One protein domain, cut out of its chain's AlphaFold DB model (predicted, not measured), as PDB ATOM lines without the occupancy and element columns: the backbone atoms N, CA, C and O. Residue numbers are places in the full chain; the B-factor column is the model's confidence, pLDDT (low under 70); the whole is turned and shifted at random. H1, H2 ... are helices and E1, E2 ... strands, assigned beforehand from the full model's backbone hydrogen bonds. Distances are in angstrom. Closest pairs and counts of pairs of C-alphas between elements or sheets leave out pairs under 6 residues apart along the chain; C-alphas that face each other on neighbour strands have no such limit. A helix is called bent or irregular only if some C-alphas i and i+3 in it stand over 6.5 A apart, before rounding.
ATOM      1  N   PRO A   2     -15.679  53.302 -44.205       87.38
ATOM      2  CA  PRO A   2     -16.900  53.338 -44.993       87.38
ATOM      3  C   PRO A   2     -17.978  52.491 -44.306       87.38
ATOM      4  O   PRO A   2     -17.681  51.597 -43.519       87.38
ATOM      5  N   TRP A   3     -19.233  52.825 -44.578       91.00
ATOM      6  CA  TRP A   3     -20.390  52.077 -44.100       91.00
ATOM      7  C   TRP A   3     -20.965  51.301 -45.272       91.00
ATOM      8  O   TRP A   3     -21.045  51.849 -46.374       91.00
ATOM      9  N   PHE A   4     -21.396  50.069 -45.024       95.88
ATOM     10  CA  PHE A   4     -22.221  49.350 -45.982       95.88
ATOM     11  C   PHE A   4     -23.607  49.997 -46.039       95.88
ATOM     12  O   PHE A   4     -24.232  50.238 -45.005       95.88
ATOM     13  N   LYS A   5     -24.069  50.332 -47.244       94.88
ATOM     14  CA  LYS A   5     -25.352  51.007 -47.462       94.88
ATOM     15  C   LYS A   5     -26.391  50.011 -47.963       94.88
ATOM     16  O   LYS A   5     -26.252  49.491 -49.067       94.88
ATOM     17  N   SER A   6     -27.450  49.811 -47.190       94.25
ATOM     18  CA  SER A   6     -28.628  49.041 -47.593       94.25
ATOM     19  C   SER A   6     -29.804  49.997 -47.799       94.25
ATOM     20  O   SER A   6     -30.003  50.909 -47.000       94.25
ATOM     21  N   ASP A   7     -30.548  49.841 -48.895       92.75
ATOM     22  CA  ASP A   7     -31.702  50.696 -49.199       92.75
ATOM     23  C   ASP A   7     -32.916  50.285 -48.349       92.75
ATOM     24  O   ASP A   7     -33.228  49.096 -48.244       92.75
ATOM     25  N   ASP A   8     -33.672  51.249 -47.817       94.62
ATOM     26  CA  ASP A   8     -34.887  50.995 -47.016       94.62
ATOM     27  C   ASP A   8     -35.949  50.170 -47.775       94.62
ATOM     28  O   ASP A   8     -36.851  49.559 -47.199       94.62
ATOM     29  N   SER A   9     -35.851  50.136 -49.100       94.00
ATOM     30  CA  SER A   9     -36.700  49.397 -50.031       94.00
ATOM     31  C   SER A   9     -36.176  48.003 -50.367       94.00
ATOM     32  O   SER A   9     -36.842  47.267 -51.103       94.00
ATOM     33  N   PHE A  10     -35.010  47.605 -49.862       94.69
ATOM     34  CA  PHE A  10     -34.362  46.347 -50.225       94.69
ATOM     35  C   PHE A  10     -35.271  45.132 -49.979       94.69
ATOM     36  O   PHE A  10     -35.392  44.252 -50.835       94.69
ATOM     37  N   TYR A  11     -36.039  45.133 -48.883       92.50
ATOM     38  CA  TYR A  11     -36.968  44.048 -48.536       92.50
ATOM     39  C   TYR A  11     -38.050  43.775 -49.603       92.50
ATOM     40  O   TYR A  11     -38.561  42.650 -49.697       92.50
ATOM     41  N   ARG A  12     -38.414  44.790 -50.409       93.69
ATOM     42  CA  ARG A  12     -39.410  44.684 -51.490       93.69
ATOM     43  C   ARG A  12     -38.793  44.418 -52.866       93.69
ATOM     44  O   ARG A  12     -39.542  44.178 -53.815       93.69
ATOM     45  N   HIS A  13     -37.463  44.402 -52.982       94.88
ATOM     46  CA  HIS A  13     -36.763  44.241 -54.253       94.88
ATOM     47  C   HIS A  13     -37.087  42.891 -54.934       94.88
ATOM     48  O   HIS A  13     -37.140  41.857 -54.254       94.88
ATOM     49  N   PRO A  14     -37.278  42.833 -56.271       96.81
ATOM     50  CA  PRO A  14     -37.621  41.592 -56.968       96.81
ATOM     51  C   PRO A  14     -36.626  40.447 -56.739       96.81
ATOM     52  O   PRO A  14     -37.059  39.313 -56.538       96.81
ATOM     53  N   LYS A  15     -35.310  40.728 -56.707       96.31
ATOM     54  CA  LYS A  15     -34.278  39.709 -56.421       96.31
ATOM     55  C   LYS A  15     -34.447  39.125 -55.005       96.31
ATOM     56  O   LYS A  15     -34.453  37.911 -54.837       96.31
ATOM     57  N   VAL A  16     -34.736  39.972 -54.011       97.19
ATOM     58  CA  VAL A  16     -34.986  39.555 -52.617       97.19
ATOM     59  C   VAL A  16     -36.289  38.761 -52.490       97.19
ATOM     60  O   VAL A  16     -36.357  37.757 -51.781       97.19
ATOM     61  N   ARG A  17     -37.343  39.153 -53.214       96.38
ATOM     62  CA  ARG A  17     -38.605  38.393 -53.262       96.38
ATOM     63  C   ARG A  17     -38.409  36.980 -53.823       96.38
ATOM     64  O   ARG A  17     -38.995  36.046 -53.280       96.38
ATOM     65  N   LYS A  18     -37.572  36.816 -54.856       97.88
ATOM     66  CA  LYS A  18     -37.272  35.521 -55.501       97.88
ATOM     67  C   LYS A  18     -36.543  34.518 -54.592       97.88
ATOM     68  O   LYS A  18     -36.568  33.324 -54.884       97.88
ATOM     69  N   LEU A  19     -35.962  34.957 -53.472       97.50
ATOM     70  CA  LEU A  19     -35.347  34.061 -52.483       97.50
ATOM     71  C   LEU A  19     -36.376  33.161 -51.770       97.50
ATOM     72  O   LEU A  19     -36.026  32.082 -51.292       97.50
ATOM     73  N   GLY A  20     -37.656  33.555 -51.728       96.75
ATOM     74  CA  GLY A  20     -38.734  32.732 -51.174       96.75
ATOM     75  C   GLY A  20     -38.492  32.343 -49.711       96.75
ATOM     76  O   GLY A  20     -38.221  33.203 -48.874       96.75
ATOM     77  N   LYS A  21     -38.580  31.043 -49.403       97.12
ATOM     78  CA  LYS A  21     -38.361  30.502 -48.048       97.12
ATOM     79  C   LYS A  21     -36.934  30.697 -47.522       97.12
ATOM     80  O   LYS A  21     -36.732  30.690 -46.316       97.12
ATOM     81  N   ASP A  22     -35.963  30.893 -48.415       97.69
ATOM     82  CA  ASP A  22     -34.559  31.108 -48.052       97.69
ATOM     83  C   ASP A  22     -34.247  32.599 -47.820       97.69
ATOM     84  O   ASP A  22     -33.101  32.950 -47.556       97.69
ATOM     85  N   LYS A  23     -35.247  33.493 -47.912       97.50
ATOM     86  CA  LYS A  23     -35.051  34.951 -47.875       97.50
ATOM     87  C   LYS A  23     -34.315  35.427 -46.631       97.50
ATOM     88  O   LYS A  23     -33.312  36.107 -46.772       97.50
ATOM     89  N   LEU A  24     -34.822  35.115 -45.440       97.69
ATOM     90  CA  LEU A  24     -34.239  35.624 -44.196       97.69
ATOM     91  C   LEU A  24     -32.773  35.201 -44.017       97.69
ATOM     92  O   LEU A  24     -31.944  36.090 -43.845       97.69
ATOM     93  N   PRO A  25     -32.407  33.907 -44.114       98.12
ATOM     94  CA  PRO A  25     -31.006  33.522 -43.967       98.12
ATOM     95  C   PRO A  25     -30.110  34.039 -45.103       98.12
ATOM     96  O   PRO A  25     -28.983  34.438 -44.835       98.12
ATOM     97  N   ALA A  26     -30.595  34.100 -46.350       98.31
ATOM     98  CA  ALA A  26     -29.809  34.644 -47.459       98.31
ATOM     99  C   ALA A  26     -29.588  36.158 -47.343       98.31
ATOM    100  O   ALA A  26     -28.487  36.628 -47.593       98.31
ATOM    101  N   VAL A  27     -30.600  36.915 -46.915       98.00
ATOM    102  CA  VAL A  27     -30.448  38.348 -46.627       98.00
ATOM    103  C   VAL A  27     -29.533  38.569 -45.422       98.00
ATOM    104  O   VAL A  27     -28.708  39.471 -45.465       98.00
ATOM    105  N   GLY A  28     -29.617  37.731 -44.385       98.25
ATOM    106  CA  GLY A  28     -28.691  37.786 -43.252       98.25
ATOM    107  C   GLY A  28     -27.237  37.574 -43.679       98.25
ATOM    108  O   GLY A  28     -26.372  38.354 -43.298       98.25
ATOM    109  N   LEU A  29     -26.979  36.572 -44.527       98.69
ATOM    110  CA  LEU A  29     -25.655  36.346 -45.112       98.69
ATOM    111  C   LEU A  29     -25.197  37.541 -45.964       98.69
ATOM    112  O   LEU A  29     -24.059  37.981 -45.836       98.69
ATOM    113  N   TRP A  30     -26.083  38.075 -46.807       98.44
ATOM    114  CA  TRP A  30     -25.803  39.238 -47.651       98.44
ATOM    115  C   TRP A  30     -25.427  40.473 -46.818       98.44
ATOM    116  O   TRP A  30     -24.445  41.137 -47.123       98.44
ATOM    117  N   GLU A  31     -26.140  40.752 -45.728       98.19
ATOM    118  CA  GLU A  31     -25.858  41.896 -44.852       98.19
ATOM    119  C   GLU A  31     -24.528  41.728 -44.092       98.19
ATOM    120  O   GLU A  31     -23.705  42.645 -44.043       98.19
ATOM    121  N   LEU A  32     -24.276  40.533 -43.538       98.25
ATOM    122  CA  LEU A  32     -23.012  40.226 -42.860       98.25
ATOM    123  C   LEU A  32     -21.820  40.375 -43.804       98.25
ATOM    124  O   LEU A  32     -20.821  40.994 -43.448       98.25
ATOM    125  N   ALA A  33     -21.938  39.864 -45.027       98.19
ATOM    126  CA  ALA A  33     -20.852  39.972 -45.984       98.19
ATOM    127  C   ALA A  33     -20.652  41.418 -46.461       98.19
ATOM    128  O   ALA A  33     -19.518  41.861 -46.599       98.19
ATOM    129  N   GLY A  34     -21.731  42.186 -46.644       97.56
ATOM    130  CA  GLY A  34     -21.645  43.585 -47.067       97.56
ATOM    131  C   GLY A  34     -20.944  44.461 -46.029       97.56
ATOM    132  O   GLY A  34     -20.051  45.243 -46.363       97.56
ATOM    133  N   THR A  35     -21.295  44.283 -44.752       97.00
ATOM    134  CA  THR A  35     -20.618  44.965 -43.638       97.00
ATOM    135  C   THR A  35     -19.157  44.535 -43.503       97.00
ATOM    136  O   THR A  35     -18.299  45.395 -43.300       97.00
ATOM    137  N   TRP A  36     -18.846  43.251 -43.707       97.25
ATOM    138  CA  TRP A  36     -17.470  42.751 -43.735       97.25
ATOM    139  C   TRP A  36     -16.645  43.372 -44.869       97.25
ATOM    140  O   TRP A  36     -15.537  43.841 -44.615       97.25
ATOM    141  N   CYS A  37     -17.186  43.459 -46.091       96.25
ATOM    142  CA  CYS A  37     -16.506  44.100 -47.220       96.25
ATOM    143  C   CYS A  37     -16.209  45.580 -46.940       96.25
ATOM    144  O   CYS A  37     -15.130  46.063 -47.277       96.25
ATOM    145  N   ALA A  38     -17.151  46.305 -46.325       95.00
ATOM    146  CA  ALA A  38     -16.960  47.713 -45.982       95.00
ATOM    147  C   ALA A  38     -15.885  47.904 -44.894       95.00
ATOM    148  O   ALA A  38     -15.057  48.810 -44.996       95.00
ATOM    149  N   ASP A  39     -15.863  47.044 -43.874       94.94
ATOM    150  CA  ASP A  39     -14.840  47.079 -42.822       94.94
ATOM    151  C   ASP A  39     -13.439  46.749 -43.370       94.94
ATOM    152  O   ASP A  39     -12.449  47.376 -42.993       94.94
ATOM    153  N   ASN A  40     -13.369  45.839 -44.344       94.06
ATOM    154  CA  ASN A  40     -12.127  45.326 -44.923       94.06
ATOM    155  C   ASN A  40     -11.730  45.995 -46.248       94.06
ATOM    156  O   ASN A  40     -10.948  45.434 -47.003       94.06
ATOM    157  N   VAL A  41     -12.211  47.204 -46.552       91.62
ATOM    158  CA  VAL A  41     -11.942  47.880 -47.844       91.62
ATOM    159  C   VAL A  41     -10.447  47.986 -48.206       91.62
ATOM    160  O   VAL A  41     -10.092  48.000 -49.381       91.62
ATOM    161  N   ASP A  42      -9.565  48.062 -47.204       89.00
ATOM    162  CA  ASP A  42      -8.115  48.192 -47.395       89.00
ATOM    163  C   ASP A  42      -7.398  46.835 -47.552       89.00
ATOM    164  O   ASP A  42      -6.319  46.775 -48.139       89.00
ATOM    165  N   THR A  43      -7.968  45.758 -47.004       89.69
ATOM    166  CA  THR A  43      -7.374  44.409 -46.952       89.69
ATOM    167  C   THR A  43      -8.005  43.438 -47.942       89.69
ATOM    168  O   THR A  43      -7.398  42.420 -48.262       89.69
ATOM    169  N   ASN A  44      -9.208  43.740 -48.422       90.00
ATOM    170  CA  ASN A  44      -9.938  42.925 -49.375       90.00
ATOM    171  C   ASN A  44      -9.288  42.993 -50.764       90.00
ATOM    172  O   ASN A  44      -8.810  44.050 -51.190       90.00
ATOM    173  N   VAL A  45      -9.292  41.869 -51.480       90.56
ATOM    174  CA  VAL A  45      -8.664  41.750 -52.807       90.56
ATOM    175  C   VAL A  45      -9.397  42.578 -53.865       90.56
ATOM    176  O   VAL A  45      -8.771  43.140 -54.761       90.56
ATOM    177  N   ALA A  46     -10.716  42.730 -53.725       93.81
ATOM    178  CA  ALA A  46     -11.534  43.568 -54.591       93.81
ATOM    179  C   ALA A  46     -12.734  44.176 -53.858       93.81
ATOM    180  O   ALA A  46     -13.210  43.676 -52.837       93.81
ATOM    181  N   ASP A  47     -13.247  45.265 -54.425       94.81
ATOM    182  CA  ASP A  47     -14.438  45.945 -53.936       94.81
ATOM    183  C   ASP A  47     -15.658  45.015 -53.963       94.81
ATOM    184  O   ASP A  47     -16.025  44.468 -55.003       94.81
ATOM    185  N   GLY A  48     -16.285  44.825 -52.800       96.25
ATOM    186  CA  GLY A  48     -17.447  43.948 -52.659       96.25
ATOM    187  C   GLY A  48     -17.151  42.457 -52.833       96.25
ATOM    188  O   GLY A  48     -18.093  41.697 -53.038       96.25
ATOM    189  N   PHE A  49     -15.888  42.023 -52.784       98.12
ATOM    190  CA  PHE A  49     -15.531  40.604 -52.817       98.12
ATOM    191  C   PHE A  49     -15.628  39.965 -51.425       98.12
ATOM    192  O   PHE A  49     -15.355  40.613 -50.418       98.12
ATOM    193  N   VAL A  50     -16.015  38.696 -51.362       98.00
ATOM    194  CA  VAL A  50     -16.105  37.888 -50.144       98.00
ATOM    195  C   VAL A  50     -15.458  36.530 -50.437       98.00
ATOM    196  O   VAL A  50     -16.002  35.783 -51.260       98.00
ATOM    197  N   PRO A  51     -14.337  36.190 -49.780       97.88
ATOM    198  CA  PRO A  51     -13.682  34.894 -49.933       97.88
ATOM    199  C   PRO A  51     -14.589  33.708 -49.607       97.88
ATOM    200  O   PRO A  51     -15.436  33.796 -48.710       97.88
ATOM    201  N   ASP A  52     -14.363  32.569 -50.268       98.00
ATOM    202  CA  ASP A  52     -15.060  31.316 -49.952       98.00
ATOM    203  C   ASP A  52     -14.888  30.936 -48.470       98.00
ATOM    204  O   ASP A  52     -15.886  30.627 -47.827       98.00
ATOM    205  N   GLU A  53     -13.685  31.065 -47.894       97.31
ATOM    206  CA  GLU A  53     -13.424  30.790 -46.466       97.31
ATOM    207  C   GLU A  53     -14.356  31.600 -45.548       97.31
ATOM    208  O   GLU A  53     -14.937  31.081 -44.589       97.31
ATOM    209  N   GLN A  54     -14.550  32.882 -45.867       98.19
ATOM    210  CA  GLN A  54     -15.404  33.762 -45.079       98.19
ATOM    211  C   GLN A  54     -16.884  33.376 -45.209       98.19
ATOM    212  O   GLN A  54     -17.626  33.436 -44.224       98.19
ATOM    213  N   VAL A  55     -17.315  32.949 -46.401       98.19
ATOM    214  CA  VAL A  55     -18.668  32.423 -46.625       98.19
ATOM    215  C   VAL A  55     -18.862  31.081 -45.917       98.19
ATOM    216  O   VAL A  55     -19.902  30.896 -45.290       98.19
ATOM    217  N   GLU A  56     -17.882  30.175 -45.942       98.12
ATOM    218  CA  GLU A  56     -17.932  28.872 -45.263       98.12
ATOM    219  C   GLU A  56     -18.145  29.015 -43.752       98.12
ATOM    220  O   GLU A  56     -18.882  28.229 -43.153       98.12
ATOM    221  N   ALA A  57     -17.574  30.051 -43.134       98.06
ATOM    222  CA  ALA A  57     -17.759  30.325 -41.712       98.06
ATOM    223  C   ALA A  57     -19.222  30.648 -41.331       98.06
ATOM    224  O   ALA A  57     -19.642  30.365 -40.206       98.06
ATOM    225  N   TRP A  58     -20.012  31.227 -42.243       98.19
ATOM    226  CA  TRP A  58     -21.402  31.647 -41.987       98.19
ATOM    227  C   TRP A  58     -22.450  30.751 -42.654       98.19
ATOM    228  O   TRP A  58     -23.537  30.535 -42.114       98.19
ATOM    229  N   ASP A  59     -22.125  30.208 -43.821       98.31
ATOM    230  CA  ASP A  59     -22.934  29.292 -44.617       98.31
ATOM    231  C   ASP A  59     -22.065  28.101 -45.064       98.31
ATOM    232  O   ASP A  59     -21.701  28.003 -46.236       98.31
ATOM    233  N   PRO A  60     -21.775  27.136 -44.162       97.81
ATOM    234  CA  PRO A  60     -20.821  26.044 -44.411       97.81
ATOM    235  C   PRO A  60     -21.147  25.131 -45.599       97.81
ATOM    236  O   PRO A  60     -20.356  24.275 -45.978       97.81
ATOM    237  N   ARG A  61     -22.359  25.232 -46.155       97.12
ATOM    238  CA  ARG A  61     -22.795  24.452 -47.325       97.12
ATOM    239  C   ARG A  61     -22.982  25.316 -48.572       97.12
ATOM    240  O   ARG A  61     -23.478  24.805 -49.580       97.12
ATOM    241  N   HIS A  62     -22.650  26.606 -48.497       97.75
ATOM    242  CA  HIS A  62     -22.897  27.620 -49.525       97.75
ATOM    243  C   HIS A  62     -24.343  27.594 -50.030       97.75
ATOM    244  O   HIS A  62     -24.615  27.858 -51.206       97.75
ATOM    245  N   ARG A  63     -25.294  27.190 -49.177       98.19
ATOM    246  CA  ARG A  63     -26.686  27.022 -49.588       98.19
ATOM    247  C   ARG A  63     -27.265  28.378 -49.949       98.19
ATOM    248  O   ARG A  63     -27.860  28.518 -51.011       98.19
ATOM    249  N   TYR A  64     -27.120  29.349 -49.063       98.62
ATOM    250  CA  TYR A  64     -27.655  30.688 -49.229       98.62
ATOM    251  C   TYR A  64     -26.801  31.514 -50.184       98.62
ATOM    252  O   TYR A  64     -27.371  32.233 -51.000       98.62
ATOM    253  N   ALA A  65     -25.479  31.324 -50.184       98.56
ATOM    254  CA  ALA A  65     -24.594  31.937 -51.173       98.56
ATOM    255  C   ALA A  65     -25.003  31.564 -52.611       98.56
ATOM    256  O   ALA A  65     -25.166  32.436 -53.461       98.56
ATOM    257  N   LYS A  66     -25.292  30.280 -52.878       98.50
ATOM    258  CA  LYS A  66     -25.835  29.839 -54.178       98.50
ATOM    259  C   LYS A  66     -27.169  30.509 -54.504       98.50
ATOM    260  O   LYS A  66     -27.355  30.963 -55.624       98.50
ATOM    261  N   ARG A  67     -28.076  30.643 -53.529       98.56
ATOM    262  CA  ARG A  67     -29.359  31.340 -53.742       98.56
ATOM    263  C   ARG A  67     -29.173  32.824 -54.056       98.56
ATOM    264  O   ARG A  67     -29.925  33.342 -54.875       98.56
ATOM    265  N   LEU A  68     -28.203  33.499 -53.434       98.62
ATOM    266  CA  LEU A  68     -27.859  34.896 -53.731       98.62
ATOM    267  C   LEU A  68     -27.323  35.051 -55.158       98.62
ATOM    268  O   LEU A  68     -27.706  36.003 -55.841       98.62
ATOM    269  N   VAL A  69     -26.526  34.086 -55.627       98.62
ATOM    270  CA  VAL A  69     -26.086  34.011 -57.027       98.62
ATOM    271  C   VAL A  69     -27.262  33.756 -57.970       98.62
ATOM    272  O   VAL A  69     -27.450  34.506 -58.923       98.62
ATOM    273  N   ASP A  70     -28.128  32.782 -57.672       98.44
ATOM    274  CA  ASP A  70     -29.297  32.453 -58.505       98.44
ATOM    275  C   ASP A  70     -30.223  33.661 -58.738       98.44
ATOM    276  O   ASP A  70     -30.829  33.803 -59.801       98.44
ATOM    277  N   VAL A  71     -30.392  34.519 -57.722       97.94
ATOM    278  CA  VAL A  71     -31.234  35.722 -57.829       97.94
ATOM    279  C   VAL A  71     -30.474  36.946 -58.345       97.94
ATOM    280  O   VAL A  71     -31.091  38.001 -58.505       97.94
ATOM    281  N   GLY A  72     -29.172  36.823 -58.614       97.69
ATOM    282  CA  GLY A  72     -28.310  37.881 -59.137       97.69
ATOM    283  C   GLY A  72     -28.012  38.994 -58.135       97.69
ATOM    284  O   GLY A  72     -27.869  40.147 -58.535       97.69
ATOM    285  N   LEU A  73     -28.029  38.701 -56.832       97.62
ATOM    286  CA  LEU A  73     -27.504  39.626 -55.819       97.62
ATOM    287  C   LEU A  73     -25.983  39.513 -55.711       97.62
ATOM    288  O   LEU A  73     -25.329  40.519 -55.449       97.62
ATOM    289  N   TRP A  74     -25.449  38.314 -55.944       98.50
ATOM    290  CA  TRP A  74     -24.021  38.020 -56.007       98.50
ATOM    291  C   TRP A  74     -23.649  37.374 -57.335       98.50
ATOM    292  O   TRP A  74     -24.498  36.817 -58.030       98.50
ATOM    293  N   GLU A  75     -22.358  37.376 -57.627       98.19
ATOM    294  CA  GLU A  75     -21.742  36.609 -58.700       98.19
ATOM    295  C   GLU A  75     -20.634  35.735 -58.117       98.19
ATOM    296  O   GLU A  75     -19.926  36.148 -57.198       98.19
ATOM    297  N   ARG A  76     -20.491  34.506 -58.622       97.94
ATOM    298  CA  ARG A  76     -19.340  33.661 -58.281       97.94
ATOM    299  C   ARG A  76     -18.147  34.145 -59.097       97.94
ATOM    300  O   ARG A  76     -18.274  34.270 -60.312       97.94
ATOM    301  N   THR A  77     -17.012  34.385 -58.452       97.50
ATOM    302  CA  THR A  77     -15.831  34.931 -59.122       97.50
ATOM    303  C   THR A  77     -14.532  34.371 -58.546       97.50
ATOM    304  O   THR A  77     -14.520  33.709 -57.504       97.50
ATOM    305  N   GLU A  78     -13.444  34.627 -59.260       96.94
ATOM    306  CA  GLU A  78     -12.070  34.400 -58.833       96.94
ATOM    307  C   GLU A  78     -11.304  35.707 -59.044       96.94
ATOM    308  O   GLU A  78     -11.300  36.254 -60.149       96.94
ATOM    309  N   VAL A  79     -10.692  36.226 -57.981       93.56
ATOM    310  CA  VAL A  79      -9.907  37.464 -58.007       93.56
ATOM    311  C   VAL A  79      -8.537  37.154 -57.431       93.56
ATOM    312  O   VAL A  79      -8.445  36.614 -56.335       93.56
ATOM    313  N   ASP A  80      -7.475  37.451 -58.180       92.25
ATOM    314  CA  ASP A  80      -6.083  37.222 -57.764       92.25
ATOM    315  C   ASP A  80      -5.787  35.786 -57.268       92.25
ATOM    316  O   ASP A  80      -4.925  35.563 -56.420       92.25
ATOM    317  N   GLY A  81      -6.484  34.791 -57.832       92.19
ATOM    318  CA  GLY A  81      -6.349  33.373 -57.473       92.19
ATOM    319  C   GLY A  81      -7.152  32.944 -56.240       92.19
ATOM    320  O   GLY A  81      -7.065  31.787 -55.830       92.19
ATOM    321  N   GLU A  82      -7.940  33.847 -55.651       95.25
ATOM    322  CA  GLU A  82      -8.851  33.558 -54.549       95.25
ATOM    323  C   GLU A  82     -10.282  33.384 -55.069       95.25
ATOM    324  O   GLU A  82     -10.841  34.250 -55.749       95.25
ATOM    325  N   HIS A  83     -10.894  32.244 -54.750       97.50
ATOM    326  CA  HIS A  83     -12.284  31.971 -55.099       97.50
ATOM    327  C   HIS A  83     -13.237  32.580 -54.073       97.50
ATOM    328  O   HIS A  83     -12.999  32.542 -52.864       97.50
ATOM    329  N   GLY A  84     -14.358  33.102 -54.558       97.88
ATOM    330  CA  GLY A  84     -15.373  33.664 -53.686       97.88
ATOM    331  C   GLY A  84     -16.549  34.239 -54.451       97.88
ATOM    332  O   GLY A  84     -16.916  33.781 -55.539       97.88
ATOM    333  N   TYR A  85     -17.157  35.256 -53.857       98.50
ATOM    334  CA  TYR A  85     -18.351  35.909 -54.368       98.50
ATOM    335  C   TYR A  85     -18.143  37.412 -54.424       98.50
ATOM    336  O   TYR A  85     -17.483  37.975 -53.560       98.50
ATOM    337  N   VAL A  86     -18.741  38.075 -55.407       98.00
ATOM    338  CA  VAL A  86     -18.761  39.536 -55.482       98.00
ATOM    339  C   VAL A  86     -20.194  40.048 -55.489       98.00
ATOM    340  O   VAL A  86     -21.092  39.421 -56.058       98.00
ATOM    341  N   PHE A  87     -20.429  41.178 -54.828       98.00
ATOM    342  CA  PHE A  87     -21.709  41.873 -54.891       98.00
ATOM    343  C   PHE A  87     -21.954  42.437 -56.288       98.00
ATOM    344  O   PHE A  87     -21.113  43.136 -56.851       98.00
ATOM    345  N   HIS A  88     -23.153  42.195 -56.808       94.94
ATOM    346  CA  HIS A  88     -23.612  42.848 -58.028       94.94
ATOM    347  C   HIS A  88     -23.759  44.364 -57.781       94.94
ATOM    348  O   HIS A  88     -24.303  44.766 -56.750       94.94
ATOM    349  N   ASP A  89     -23.298  45.191 -58.723       90.81
ATOM    350  CA  ASP A  89     -23.330  46.667 -58.684       90.81
ATOM    351  C   ASP A  89     -22.685  47.311 -57.439       90.81
ATOM    352  O   ASP A  89     -23.124  48.370 -56.984       90.81
ATOM    353  N   TRP A  90     -21.638  46.708 -56.855       94.38
ATOM    354  CA  TRP A  90     -20.993  47.291 -55.668       94.38
ATOM    355  C   TRP A  90     -20.566  48.748 -55.899       94.38
ATOM    356  O   TRP A  90     -20.917  49.619 -55.109       94.38
ATOM    357  N   ALA A  91     -19.865  49.027 -57.001       92.38
ATOM    358  CA  ALA A  91     -19.306  50.350 -57.289       92.38
ATOM    359  C   ALA A  91     -20.360  51.452 -57.516       92.38
ATOM    360  O   ALA A  91     -20.038  52.631 -57.372       92.38
ATOM    361  N   ASP A  92     -21.605  51.090 -57.838       91.69
ATOM    362  CA  ASP A  92     -22.674  52.063 -58.085       91.69
ATOM    363  C   ASP A  92     -23.246  52.634 -56.780       91.69
ATOM    364  O   ASP A  92     -23.675  53.789 -56.723       91.69
ATOM    365  N   TYR A  93     -23.247  51.831 -55.714       90.69
ATOM    366  CA  TYR A  93     -23.917  52.167 -54.455       90.69
ATOM    367  C   TYR A  93     -22.955  52.276 -53.270       90.69
ATOM    368  O   TYR A  93     -23.177  53.071 -52.344       90.69
ATOM    369  N   GLN A  94     -21.870  51.509 -53.297       94.94
ATOM    370  CA  GLN A  94     -20.896  51.427 -52.222       94.94
ATOM    371  C   GLN A  94     -19.616  52.190 -52.565       94.94
ATOM    372  O   GLN A  94     -19.218  52.270 -53.727       94.94
ATOM    373  N   PRO A  95     -18.936  52.754 -51.554       91.44
ATOM    374  CA  PRO A  95     -17.597  53.289 -51.744       91.44
ATOM    375  C   PRO A  95     -16.642  52.191 -52.231       91.44
ATOM    376  O   PRO A  95     -16.570  51.114 -51.638       91.44
ATOM    377  N   THR A  96     -15.887  52.487 -53.282       93.81
ATOM    378  CA  THR A  96     -14.749  51.675 -53.728       93.81
ATOM    379  C   THR A  96     -13.488  52.058 -52.964       93.81
ATOM    380  O   THR A  96     -13.377  53.198 -52.490       93.81
ATOM    381  N   ARG A  97     -12.491  51.173 -52.902       90.25
ATOM    382  CA  ARG A  97     -11.188  51.459 -52.282       90.25
ATOM    383  C   ARG A  97     -10.586  52.764 -52.799       90.25
ATOM    384  O   ARG A  97     -10.208  53.622 -52.006       90.25
ATOM    385  N   ALA A  98     -10.621  52.973 -54.115       91.31
ATOM    386  CA  ALA A  98     -10.134  54.200 -54.745       91.31
ATOM    387  C   ALA A  98     -10.878  55.458 -54.253       91.31
ATOM    388  O   ALA A  98     -10.252  56.474 -53.947       91.31
ATOM    389  N   THR A  99     -12.211  55.404 -54.135       91.06
ATOM    390  CA  THR A  99     -12.990  56.548 -53.623       91.06
ATOM    391  C   THR A  99     -12.708  56.821 -52.147       91.06
ATOM    392  O   THR A  99     -12.531  57.976 -51.758       91.06
ATOM    393  N   VAL A 100     -12.581  55.771 -51.333       90.25
ATOM    394  CA  VAL A 100     -12.265  55.888 -49.906       90.25
ATOM    395  C   VAL A 100     -10.872  56.488 -49.703       90.25
ATOM    396  O   VAL A 100     -10.692  57.360 -48.850       90.25
ATOM    397  N   GLU A 101      -9.882  56.071 -50.489       89.88
ATOM    398  CA  GLU A 101      -8.527  56.631 -50.463       89.88
ATOM    399  C   GLU A 101      -8.508  58.113 -50.856       89.88
ATOM    400  O   GLU A 101      -7.922  58.929 -50.134       89.88
ATOM    401  N   ALA A 102      -9.211  58.482 -51.931       91.00
ATOM    402  CA  ALA A 102      -9.324  59.868 -52.378       91.00
ATOM    403  C   ALA A 102      -9.987  60.765 -51.315       91.00
ATOM    404  O   ALA A 102      -9.507  61.864 -51.024       91.00
ATOM    405  N   GLU A 103     -11.053  60.291 -50.663       89.69
ATOM    406  CA  GLU A 103     -11.696  61.017 -49.563       89.69
ATOM    407  C   GLU A 103     -10.767  61.177 -48.351       89.69
ATOM    408  O   GLU A 103     -10.714  62.252 -47.738       89.69
ATOM    409  N   ARG A 104      -9.995  60.135 -48.011       90.06
ATOM    410  CA  ARG A 104      -8.996  60.181 -46.930       90.06
ATOM    411  C   ARG A 104      -7.885  61.182 -47.242       90.06
ATOM    412  O   ARG A 104      -7.443  61.899 -46.342       90.06
ATOM    413  N   GLU A 105      -7.417  61.253 -48.484       92.50
ATOM    414  CA  GLU A 105      -6.430  62.243 -48.923       92.50
ATOM    415  C   GLU A 105      -6.979  63.668 -48.863       92.50
ATOM    416  O   GLU A 105      -6.414  64.506 -48.155       92.50
ATOM    417  N   ALA A 106      -8.143  63.917 -49.463       91.94
ATOM    418  CA  ALA A 106      -8.796  65.221 -49.415       91.94
ATOM    419  C   ALA A 106      -9.051  65.682 -47.968       91.94
ATOM    420  O   ALA A 106      -8.898  66.860 -47.626       91.94
ATOM    421  N   TRP A 107      -9.409  64.759 -47.069       91.38
ATOM    422  CA  TRP A 107      -9.557  65.067 -45.649       91.38
ATOM    423  C   TRP A 107      -8.223  65.449 -44.990       91.38
ATOM    424  O   TRP A 107      -8.177  66.429 -44.234       91.38
ATOM    425  N   ARG A 108      -7.131  64.730 -45.288       92.25
ATOM    426  CA  ARG A 108      -5.780  65.047 -44.787       92.25
ATOM    427  C   ARG A 108      -5.329  66.432 -45.247       92.25
ATOM    428  O   ARG A 108      -4.846  67.209 -44.420       92.25
ATOM    429  N   GLU A 109      -5.548  66.771 -46.513       93.94
ATOM    430  CA  GLU A 109      -5.216  68.084 -47.071       93.94
ATOM    431  C   GLU A 109      -6.004  69.211 -46.400       93.94
ATOM    432  O   GLU A 109      -5.409  70.160 -45.879       93.94
ATOM    433  N   ARG A 110      -7.334  69.068 -46.294       93.06
ATOM    434  CA  ARG A 110      -8.198  70.041 -45.600       93.06
ATOM    435  C   ARG A 110      -7.752  70.260 -44.155       93.06
ATOM    436  O   ARG A 110      -7.723  71.392 -43.667       93.06
ATOM    437  N   LYS A 111      -7.371  69.191 -43.448       93.12
ATOM    438  CA  LYS A 111      -6.856  69.287 -42.073       93.12
ATOM    439  C   LYS A 111      -5.485  69.954 -42.005       93.12
ATOM    440  O   LYS A 111      -5.252  70.739 -41.081       93.12
ATOM    441  N   ALA A 112      -4.592  69.692 -42.956       92.31
ATOM    442  CA  ALA A 112      -3.296  70.359 -43.039       92.31
ATOM    443  C   ALA A 112      -3.455  71.866 -43.300       92.31
ATOM    444  O   ALA A 112      -2.833  72.680 -42.612       92.31
ATOM    445  N   GLU A 113      -4.343  72.250 -44.216       92.19
ATOM    446  CA  GLU A 113      -4.653  73.650 -44.507       92.19
ATOM    447  C   GLU A 113      -5.269  74.360 -43.291       92.19
ATOM    448  O   GLU A 113      -4.818  75.443 -42.906       92.19
ATOM    449  N   GLN A 114      -6.231  73.720 -42.616       91.50
ATOM    450  CA  GLN A 114      -6.831  74.243 -41.384       91.50
ATOM    451  C   GLN A 114      -5.769  74.503 -40.299       91.50
ATOM    452  O   GLN A 114      -5.819  75.527 -39.610       91.50
ATOM    453  N   ARG A 115      -4.779  73.609 -40.154       91.00
ATOM    454  CA  ARG A 115      -3.658  73.775 -39.211       91.00
ATOM    455  C   ARG A 115      -2.725  74.922 -39.615       91.00
ATOM    456  O   ARG A 115      -2.343  75.709 -38.749       91.00
ATOM    457  N   ARG A 116      -2.395  75.064 -40.907       89.75
ATOM    458  CA  ARG A 116      -1.578  76.181 -41.426       89.75
ATOM    459  C   ARG A 116      -2.252  77.535 -41.174       89.75
ATOM    460  O   ARG A 116      -1.611  78.438 -40.641       89.75
ATOM    461  N   LYS A 117      -3.554  77.647 -41.466       86.38
ATOM    462  CA  LYS A 117      -4.353  78.863 -41.227       86.38
ATOM    463  C   LYS A 117      -4.409  79.244 -39.743       86.38
ATOM    464  O   LYS A 117      -4.215  80.409 -39.411       86.38
ATOM    465  N   ARG A 118      -4.584  78.272 -38.836       83.06
ATOM    466  CA  ARG A 118      -4.540  78.522 -37.379       83.06
ATOM    467  C   ARG A 118      -3.181  79.059 -36.918       83.06
ATOM    468  O   ARG A 118      -3.147  80.034 -36.177       83.06
ATOM    469  N   LYS A 119      -2.071  78.489 -37.404       74.31
ATOM    470  CA  LYS A 119      -0.713  78.937 -37.038       74.31
ATOM    471  C   LYS A 119      -0.414  80.370 -37.506       74.31
ATOM    472  O   LYS A 119       0.233  81.113 -36.777       74.31
ATOM    473  N   GLY A 120      -0.917  80.771 -38.677       63.97
ATOM    474  CA  GLY A 120      -0.770  82.139 -39.196       63.97
ATOM    475  C   GLY A 120      -1.641  83.192 -38.494       63.97
ATOM    476  O   GLY A 120      -1.312  84.375 -38.534       63.97
ATOM    477  N   ASN A 121      -2.732  82.786 -37.833       59.31
ATOM    478  CA  ASN A 121      -3.582  83.707 -37.073       59.31
ATOM    479  C   ASN A 121      -3.055  83.934 -35.646       59.31
ATOM    480  O   ASN A 121      -3.075  85.061 -35.161       59.31
ATOM    481  N   THR A 122      -2.476  82.904 -35.012       55.50
ATOM    482  CA  THR A 122      -1.814  83.037 -33.700       55.50
ATOM    483  C   THR A 122      -0.619  83.998 -33.736       55.50
ATOM    484  O   THR A 122      -0.385  84.701 -32.760       55.50
ATOM    485  N   SER A 123       0.109  84.108 -34.855       52.19
ATOM    486  CA  SER A 123       1.192  85.100 -34.978       52.19
ATOM    487  C   SER A 123       0.694  86.536 -35.188       52.19
ATOM    488  O   SER A 123       1.442  87.472 -34.923       52.19
TER     489      SER A 123
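Overview. This is residues 2 to 123 of the 271 residues of an uncharacterized protein of Prauserella sp. YIM 121212 (UniProt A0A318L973). A compact body, in which H2 and H4 pack over one face of a small three-stranded sheet, has one long helical arm: residues 104 to 123 of H6 stick out from it and make the long axis. The short H1 lies at the end of the body away from this arm. The printed part has 122 residues, with six named helices and three named strands in the order H1 H2 E1 H3 H4 E2 E3 H5 H6; the class is mostly helix, and the sheet, E1 E3 E2, is antiparallel throughout. The whole is loose, with a radius of gyration of the C-alphas of 18.8 A, and elongated, spanning 68 by 35 by 21 A.

Arrangement. Start past residues 2 to 13, which have no named element, at H1, residues 14 to 18. It only just touches H2, residues 20 to 39, with 3 pairs of C-alphas within 8 A, the closest those of Val 16 and Lys 23 at 6.6 A. H2 lies over E1, residues 49 to 51, and E3, residues 82 to 87, at a height over the sheet of 10.7 A, and runs across the strands, at 81 degrees to E1 on the local plane. H3, residues 52 to 58, stands at the sheet's level, with the C-alphas of Asp 52 and Gly 84 closest to E3 at 4.4 A. H4, residues 63 to 70, touches H2 about perpendicular, at 88 degrees, with Ala 26 and Tyr 64 the closest C-alphas at 4.8 A. H4 lies over E2, residues 74 to 79, and stands up from the sheet. H2 and H4 on one face of the sheet make two layers, helices over strands. E1, H3 H4 and E2 form a split strand-helix-strand unit, two strands running the same way with E3 between them, and its crossover is right-handed. E2 and E3 form a hairpin, with N 77 and O 84 3.0 A apart; between E1 and E3, N 50 and O 85 are 2.7 A apart. H5, residues 90 to 93, is not on the sheet, and H6, residues 97 to 123, is apart from H5. Every O i to N i+4 pair is within hydrogen-bond range in H1 and H4, against 14 of 16 in H2, 2 of 3 in H3 and 22 of 23 in H6; H5 is too short for one.

Along the chain. Find C-alpha 14 at (-37.621, 41.592, -56.968), where H1 begins. H2 measures 29.1 A; it is irregular, with C-alphas 21 and 24 7.6 A apart, and has a kink of 31 degrees near residue 27. E2 measures 14.3 A and E3 15.3 A. H6 runs 39.8 A from C-alpha 97 at (-11.188, 51.459, -52.282) to C-alpha 123 at (1.192, 85.100, -34.978).

Size, cuts and confidence. The C-alphas farthest apart are those of Lys 21 and Ser 123, at 68.7 A. The printed part has no cut and no long link. Without residues 104 to 123, the body spans 41 by 31 by 18 A. Mean pLDDT of the printed part is 93.6; look for values under 70 at residues 120 to 123.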